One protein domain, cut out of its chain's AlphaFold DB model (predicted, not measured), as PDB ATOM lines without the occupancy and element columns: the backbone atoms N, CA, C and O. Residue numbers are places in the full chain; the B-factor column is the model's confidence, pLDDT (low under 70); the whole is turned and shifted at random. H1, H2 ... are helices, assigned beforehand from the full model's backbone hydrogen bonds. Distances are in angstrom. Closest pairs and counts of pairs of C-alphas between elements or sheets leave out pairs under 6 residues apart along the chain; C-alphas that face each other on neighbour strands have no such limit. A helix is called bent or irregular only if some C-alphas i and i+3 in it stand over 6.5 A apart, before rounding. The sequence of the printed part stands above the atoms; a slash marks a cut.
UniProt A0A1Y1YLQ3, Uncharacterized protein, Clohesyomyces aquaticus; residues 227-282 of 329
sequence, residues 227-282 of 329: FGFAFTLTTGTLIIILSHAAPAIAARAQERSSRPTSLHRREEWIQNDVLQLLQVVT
ATOM      1  N   PHE A 227      30.304   8.592 -40.101       95.06
ATOM      2  CA  PHE A 227      30.933   9.674 -39.352       95.06
ATOM      3  C   PHE A 227      30.919  10.995 -40.127       95.06
ATOM      4  O   PHE A 227      30.489  12.003 -39.578       95.06
ATOM      5  N   GLY A 228      31.335  10.997 -41.399       94.94
ATOM      6  CA  GLY A 228      31.328  12.204 -42.229       94.94
ATOM      7  C   GLY A 228      29.923  12.783 -42.388       94.94
ATOM      8  O   GLY A 228      29.718  13.974 -42.184       94.94
ATOM      9  N   PHE A 229      28.937  11.925 -42.651       95.56
ATOM     10  CA  PHE A 229      27.539  12.330 -42.762       95.56
ATOM     11  C   PHE A 229      26.990  12.890 -41.441       95.56
ATOM     12  O   PHE A 229      26.404  13.973 -41.423       95.56
ATOM     13  N   ALA A 230      27.225  12.197 -40.322       97.25
ATOM     14  CA  ALA A 230      26.811  12.655 -38.999       97.25
ATOM     15  C   ALA A 230      27.494  13.975 -38.615       97.25
ATOM     16  O   ALA A 230      26.833  14.873 -38.098       97.25
ATOM     17  N   PHE A 231      28.785  14.131 -38.910       97.56
ATOM     18  CA  PHE A 231      29.535  15.359 -38.660       97.56
ATOM     19  C   PHE A 231      28.962  16.531 -39.465       97.56
ATOM     20  O   PHE A 231      28.609  17.554 -38.887       97.56
ATOM     21  N   THR A 232      28.761  16.374 -40.777       97.00
ATOM     22  CA  THR A 232      28.192  17.443 -41.612       97.00
ATOM     23  C   THR A 232      26.779  17.827 -41.170       97.00
ATOM     24  O   THR A 232      26.481  19.016 -41.071       97.00
ATOM     25  N   LEU A 233      25.918  16.854 -40.848       97.44
ATOM     26  CA  LEU A 233      24.563  17.136 -40.367       97.44
ATOM     27  C   LEU A 233      24.559  17.832 -39.005       97.44
ATOM     28  O   LEU A 233      23.848  18.821 -38.830       97.44
ATOM     29  N   THR A 234      25.344  17.347 -38.044       98.00
ATOM     30  CA  THR A 234      25.389  17.921 -36.692       98.00
ATOM     31  C   THR A 234      26.019  19.309 -36.695       98.00
ATOM     32  O   THR A 234      25.411  20.247 -36.181       98.00
ATOM     33  N   THR A 235      27.183  19.482 -37.328       98.12
ATOM     34  CA  THR A 235      27.860  20.780 -37.420       98.12
ATOM     35  C   THR A 235      27.045  21.778 -38.242       98.12
ATOM     36  O   THR A 235      26.878  22.916 -37.812       98.12
ATOM     37  N   GLY A 236      26.469  21.360 -39.374       97.81
ATOM     38  CA  GLY A 236      25.616  22.217 -40.201       97.81
ATOM     39  C   GLY A 236      24.361  22.678 -39.462       97.81
ATOM     40  O   GLY A 236      24.052  23.869 -39.443       97.81
ATOM     41  N   THR A 237      23.682  21.760 -38.769       98.06
ATOM     42  CA  THR A 237      22.498  22.095 -37.963       98.06
ATOM     43  C   THR A 237      22.862  23.016 -36.798       98.06
ATOM     44  O   THR A 237      22.150  23.983 -36.542       98.06
ATOM     45  N   LEU A 238      23.995  22.782 -36.126       97.81
ATOM     46  CA  LEU A 238      24.475  23.645 -35.046       97.81
ATOM     47  C   LEU A 238      24.763  25.069 -35.541       97.81
ATOM     48  O   LEU A 238      24.357  26.024 -34.883       97.81
ATOM     49  N   ILE A 239      25.408  25.224 -36.702       97.56
ATOM     50  CA  ILE A 239      25.669  26.536 -37.312       97.56
ATOM     51  C   ILE A 239      24.353  27.258 -37.625       97.56
ATOM     52  O   ILE A 239      24.221  28.435 -37.298       97.56
ATOM     53  N   ILE A 240      23.362  26.563 -38.196       96.62
ATOM     54  CA  ILE A 240      22.044  27.143 -38.501       96.62
ATOM     55  C   ILE A 240      21.324  27.572 -37.213       96.62
ATOM     56  O   ILE A 240      20.828  28.697 -37.124       96.62
ATOM     57  N   ILE A 241      21.311  26.721 -36.180       96.88
ATOM     58  CA  ILE A 241      20.699  27.045 -34.883       96.88
ATOM     59  C   ILE A 241      21.397  28.248 -34.244       96.88
ATOM     60  O   ILE A 241      20.720  29.165 -33.787       96.88
ATOM     61  N   LEU A 242      22.732  28.279 -34.230       95.44
ATOM     62  CA  LEU A 242      23.498  29.404 -33.692       95.44
ATOM     63  C   LEU A 242      23.247  30.687 -34.488       95.44
ATOM     64  O   LEU A 242      23.078  31.740 -33.880       95.44
ATOM     65  N   SER A 243      23.157  30.604 -35.817       93.50
ATOM     66  CA  SER A 243      22.850  31.744 -36.687       93.50
ATOM     67  C   SER A 243      21.476  32.347 -36.379       93.50
ATOM     68  O   SER A 243      21.352  33.566 -36.286       93.50
ATOM     69  N   HIS A 244      20.461  31.518 -36.118       90.38
ATOM     70  CA  HIS A 244      19.126  31.997 -35.746       90.38
ATOM     71  C   HIS A 244      19.004  32.418 -34.274       90.38
ATOM     72  O   HIS A 244      18.266  33.351 -33.955       90.38
ATOM     73  N   ALA A 245      19.714  31.753 -33.361       94.12
ATOM     74  CA  ALA A 245      19.651  32.048 -31.934       94.12
ATOM     75  C   ALA A 245      20.488  33.275 -31.550       94.12
ATOM     76  O   ALA A 245      20.092  34.012 -30.646       94.12
ATOM     77  N   ALA A 246      21.616  33.529 -32.224       90.56
ATOM     78  CA  ALA A 246      22.527  34.621 -31.886       90.56
ATOM     79  C   ALA A 246      21.846  36.006 -31.886       90.56
ATOM     80  O   ALA A 246      22.015  36.714 -30.892       90.56
ATOM     81  N   PRO A 247      21.008  36.388 -32.874       85.38
ATOM     82  CA  PRO A 247      20.267  37.650 -32.827       85.38
ATOM     83  C   PRO A 247      19.299  37.738 -31.640       85.38
ATOM     84  O   PRO A 247      19.215  38.777 -30.988       85.38
ATOM     85  N   ALA A 248      18.595  36.649 -31.311       86.75
ATOM     86  CA  ALA A 248      17.651  36.618 -30.192       86.75
ATOM     87  C   ALA A 248      18.362  36.696 -28.829       86.75
ATOM     88  O   ALA A 248      17.901  37.389 -27.919       86.75
ATOM     89  N   ILE A 249      19.500  36.010 -28.687       89.38
ATOM     90  CA  ILE A 249      20.343  36.061 -27.487       89.38
ATOM     91  C   ILE A 249      20.960  37.456 -27.341       89.38
ATOM     92  O   ILE A 249      20.895  38.030 -26.255       89.38
ATOM     93  N   ALA A 250      21.498  38.025 -28.424       87.00
ATOM     94  CA  ALA A 250      22.065  39.369 -28.432       87.00
ATOM     95  C   ALA A 250      21.013  40.425 -28.072       87.00
ATOM     96  O   ALA A 250      21.277  41.261 -27.211       87.00
ATOM     97  N   ALA A 251      19.802  40.336 -28.636       83.31
ATOM     98  CA  ALA A 251      18.700  41.235 -28.305       83.31
ATOM     99  C   ALA A 251      18.349  41.180 -26.809       83.31
ATOM    100  O   ALA A 251      18.308  42.216 -26.150       83.31
ATOM    101  N   ARG A 252      18.198  39.976 -26.235       87.25
ATOM    102  CA  ARG A 252      17.917  39.805 -24.797       87.25
ATOM    103  C   ARG A 252      19.057  40.300 -23.903       87.25
ATOM    104  O   ARG A 252      18.809  40.900 -22.858       87.25
ATOM    105  N   ALA A 253      20.307  40.049 -24.288       87.00
ATOM    106  CA  ALA A 253      21.476  40.502 -23.537       87.00
ATOM    107  C   ALA A 253      21.608  42.034 -23.553       87.00
ATOM    108  O   ALA A 253      21.933  42.639 -22.530       87.00
ATOM    109  N   GLN A 254      21.317  42.664 -24.695       83.38
ATOM    110  CA  GLN A 254      21.321  44.117 -24.855       83.38
ATOM    111  C   GLN A 254      20.169  44.780 -24.093       83.38
ATOM    112  O   GLN A 254      20.407  45.781 -23.430       83.38
ATOM    113  N   GLU A 255      18.964  44.201 -24.101       81.56
ATOM    114  CA  GLU A 255      17.818  44.703 -23.321       81.56
ATOM    115  C   GLU A 255      18.084  44.686 -21.809       81.56
ATOM    116  O   GLU A 255      17.651  45.581 -21.086       81.56
ATOM    117  N   ARG A 256      18.847  43.700 -21.323       84.44
ATOM    118  CA  ARG A 256      19.233  43.611 -19.909       84.44
ATOM    119  C   ARG A 256      20.367  44.568 -19.530       84.44
ATOM    120  O   ARG A 256      20.512  44.924 -18.362       84.44
ATOM    121  N   SER A 257      21.190  44.972 -20.494       82.12
ATOM    122  CA  SER A 257      22.259  45.948 -20.304       82.12
ATOM    123  C   SER A 257      21.725  47.324 -20.690       82.12
ATOM    124  O   SER A 257      21.892  47.744 -21.831       82.12
ATOM    125  N   SER A 258      21.087  48.031 -19.750       73.31
ATOM    126  CA  SER A 258      20.440  49.350 -19.923       73.31
ATOM    127  C   SER A 258      21.382  50.507 -20.325       73.31
ATOM    128  O   SER A 258      21.146  51.664 -19.987       73.31
ATOM    129  N   ARG A 259      22.496  50.214 -21.000       84.31
ATOM    130  CA  ARG A 259      23.480  51.174 -21.487       84.31
ATOM    131  C   ARG A 259      23.013  51.738 -22.834       84.31
ATOM    132  O   ARG A 259      22.790  50.965 -23.758       84.31
ATOM    133  N   PRO A 260      22.955  53.064 -23.017       79.19
ATOM    134  CA  PRO A 260      22.514  53.670 -24.280       79.19
ATOM    135  C   PRO A 260      23.395  53.280 -25.480       79.19
ATOM    136  O   PRO A 260      22.932  53.238 -26.616       79.19
ATOM    137  N   THR A 261      24.656  52.916 -25.234       81.44
ATOM    138  CA  THR A 261      25.592  52.446 -26.264       81.44
ATOM    139  C   THR A 261      25.256  51.061 -26.827       81.44
ATOM    140  O   THR A 261      25.650  50.765 -27.954       81.44
ATOM    141  N   SER A 262      24.539  50.203 -26.087       79.00
ATOM    142  CA  SER A 262      24.148  48.866 -26.566       79.00
ATOM    143  C   SER A 262      23.000  48.938 -27.576       79.00
ATOM    144  O   SER A 262      23.001  48.188 -28.551       79.00
ATOM    145  N   LEU A 263      22.071  49.882 -27.382       78.56
ATOM    146  CA  LEU A 263      20.952  50.141 -28.291       78.56
ATOM    147  C   LEU A 263      21.437  50.682 -29.640       78.56
ATOM    148  O   LEU A 263      21.006  50.192 -30.678       78.56
ATOM    149  N   HIS A 264      22.404  51.602 -29.630       82.94
ATOM    150  CA  HIS A 264      22.965  52.150 -30.868       82.94
ATOM    151  C   HIS A 264      23.653  51.077 -31.730       82.94
ATOM    152  O   HIS A 264      23.384  50.969 -32.923       82.94
ATOM    153  N   ARG A 265      24.457  50.196 -31.118       81.56
ATOM    154  CA  ARG A 265      25.105  49.076 -31.832       81.56
ATOM    155  C   ARG A 265      24.108  48.087 -32.436       81.56
ATOM    156  O   ARG A 265      24.412  47.426 -33.426       81.56
ATOM    157  N   ARG A 266      22.926  47.944 -31.831       81.38
ATOM    158  CA  ARG A 266      21.856  47.096 -32.364       81.38
ATOM    159  C   ARG A 266      21.251  47.699 -33.629       81.38
ATOM    160  O   ARG A 266      21.022  46.968 -34.586       81.38
ATOM    161  N   GLU A 267      21.003  49.004 -33.631       82.19
ATOM    162  CA  GLU A 267      20.500  49.717 -34.808       82.19
ATOM    163  C   GLU A 267      21.500  49.646 -35.965       82.19
ATOM    164  O   GLU A 267      21.102  49.350 -37.089       82.19
ATOM    165  N   GLU A 268      22.797  49.812 -35.684       83.94
ATOM    166  CA  GLU A 268      23.859  49.629 -36.681       83.94
ATOM    167  C   GLU A 268      23.887  48.204 -37.251       83.94
ATOM    168  O   GLU A 268      24.032  48.031 -38.461       83.94
ATOM    169  N   TRP A 269      23.725  47.172 -36.413       84.19
ATOM    170  CA  TRP A 269      23.656  45.785 -36.891       84.19
ATOM    171  C   TRP A 269      22.473  45.592 -37.840       84.19
ATOM    172  O   TRP A 269      22.643  45.042 -38.923       84.19
ATOM    173  N   ILE A 270      21.280  46.053 -37.450       82.19
ATOM    174  CA  ILE A 270      20.066  45.913 -38.268       82.19
ATOM    175  C   ILE A 270      20.241  46.643 -39.605       82.19
ATOM    176  O   ILE A 270      19.891  46.090 -40.641       82.19
ATOM    177  N   GLN A 271      20.818  47.849 -39.606       81.75
ATOM    178  CA  GLN A 271      21.037  48.630 -40.830       81.75
ATOM    179  C   GLN A 271      22.052  47.992 -41.789       81.75
ATOM    180  O   GLN A 271      21.928  48.167 -43.000       81.75
ATOM    181  N   ASN A 272      23.022  47.241 -41.265       83.19
ATOM    182  CA  ASN A 272      24.030  46.535 -42.059       83.19
ATOM    183  C   ASN A 272      23.599  45.126 -42.502       83.19
ATOM    184  O   ASN A 272      24.393  44.417 -43.120       83.19
ATOM    185  N   ASP A 273      22.372  44.696 -42.196       83.25
ATOM    186  CA  ASP A 273      21.888  43.383 -42.616       83.25
ATOM    187  C   ASP A 273      21.679  43.307 -44.143       83.25
ATOM    188  O   ASP A 273      21.316  44.289 -44.796       83.25
ATOM    189  N   VAL A 274      21.884  42.124 -44.733       85.56
ATOM    190  CA  VAL A 274      21.895  41.926 -46.199       85.56
ATOM    191  C   VAL A 274      20.572  42.342 -46.835       85.56
ATOM    192  O   VAL A 274      20.568  42.935 -47.912       85.56
ATOM    193  N   LEU A 275      19.445  42.073 -46.172       81.31
ATOM    194  CA  LEU A 275      18.123  42.445 -46.681       81.31
ATOM    195  C   LEU A 275      17.913  43.963 -46.691       81.31
ATOM    196  O   LEU A 275      17.298  44.483 -47.621       81.31
ATOM    197  N   GLN A 276      18.465  44.678 -45.709       79.00
ATOM    198  CA  GLN A 276      18.420  46.140 -45.660       79.00
ATOM    199  C   GLN A 276      19.347  46.748 -46.719       79.00
ATOM    200  O   GLN A 276      18.947  47.668 -47.431       79.00
ATOM    201  N   LEU A 277      20.544  46.189 -46.916       82.31
ATOM    202  CA  LEU A 277      21.458  46.613 -47.983       82.31
ATOM    203  C   LEU A 277      20.871  46.362 -49.379       82.31
ATOM    204  O   LEU A 277      20.899  47.250 -50.231       82.31
ATOM    205  N   LEU A 278      20.284  45.183 -49.611       82.88
ATOM    206  CA  LEU A 278      19.623  44.851 -50.872       82.88
ATOM    207  C   LEU A 278      18.429  45.776 -51.120       82.88
ATOM    208  O   LEU A 278      18.219  46.220 -52.248       82.88
ATOM    209  N   GLN A 279      17.680  46.130 -50.076       77.38
ATOM    210  CA  GLN A 279      16.628  47.134 -50.169       77.38
ATOM    211  C   GLN A 279      17.188  48.505 -50.563       77.38
ATOM    212  O   GLN A 279      16.644  49.132 -51.468       77.38
ATOM    213  N   VAL A 280      18.269  48.985 -49.944       78.19
ATOM    214  CA  VAL A 280      18.883  50.281 -50.298       78.19
ATOM    215  C   VAL A 280      19.348  50.296 -51.760       78.19
ATOM    216  O   VAL A 280      19.087  51.261 -52.477       78.19
ATOM    217  N   VAL A 281      19.972  49.213 -52.232       81.81
ATOM    218  CA  VAL A 281      20.427  49.083 -53.627       81.81
ATOM    219  C   VAL A 281      19.253  49.031 -54.605       81.81
ATOM    220  O   VAL A 281      19.273  49.714 -55.625       81.81
ATOM    221  N   THR A 282      18.224  48.237 -54.305       75.44
ATOM    222  CA  THR A 282      17.077  48.048 -55.212       75.44
ATOM    223  C   THR A 282      16.147  49.254 -55.255       75.44
ATOM    224  O   THR A 282      15.571  49.538 -56.301       75.44
TER     225      THR A 282
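What this domain is: This is residues 227 to 282 of the 329 residues of an uncharacterized protein of Clohesyomyces aquaticus (UniProt A0A1Y1YLQ3). One long helix, H1, makes the long arm of an open L or V, and the chain turns at its last residues into a second arm made of two short helices, H2 and then H3, one following the other. H1 is kinked partway along, and its residues 227 to 246 stick out with nothing beside them. The printed part has 56 residues with three named helices in the order H1, H2, H3 and no named strand, and its class is all helix. The whole is extended, with a radius of gyration of the C-alphas of 15.8 A, and flat, spanning 47 by 36 by 10 A.

Where its parts are: Find C-alpha 227 at (30.933, 9.674, -39.352); from there H1 runs through residues 227 to 256, 40.8 A from first to last C-alpha, and ends at C-alpha 256 at (19.233, 43.611, -19.909). Look near residue 245 for its kink of 35 degrees. H1 is neither bent nor irregular, but only just: C-alphas 244 and 247 are 6.5 A apart. Next comes H2, residues 260 to 271, 17.4 A long from first to last C-alpha. H3 takes residues 274 to 282, 11.9 A from first to last C-alpha, and ends at C-alpha 282 at (17.077, 48.048, -55.212).

How they stand to each other: Start at the C-terminal part of H1, where residues 251 to 254 alone touch H2, which for its part touches H1 with residues 262 to 266 alone. H1 and H2 only just touch, with 3 pairs of C-alphas within 8 A; their closest C-alphas are those of Gln 254 and Ser 262, 5.8 A apart. Their lines stand at a steep tilt of 48 degrees, and they run opposite ways. Go on to H3, which is close to H2 but not clearly touching: their closest C-alphas, those of Gln 271 and Leu 277, are 7.4 A apart. H2 and H3 run the same way at a steep tilt of 57 degrees. H1 and H3 are apart. Along the backbone, every O i to N i+4 pair is within hydrogen-bond range in H2 and H3; in H1 it is 24 of 26.

The domain as a whole: The two C-alphas farthest apart are those of Phe 227 and Pro 260, 47.3 A. The first and last printed C-alphas, of Phe 227 and Thr 282, are 43.8 A apart. Residues 256 to 261 stand free, and so do residues 272 to 279, of which 274 to 279 belong to H3. The links H1 to H2 and H2 to H3 are both tight, and the printed part has no cut. The mean pLDDT of the printed part is 87.2, and no printed residue is under 70.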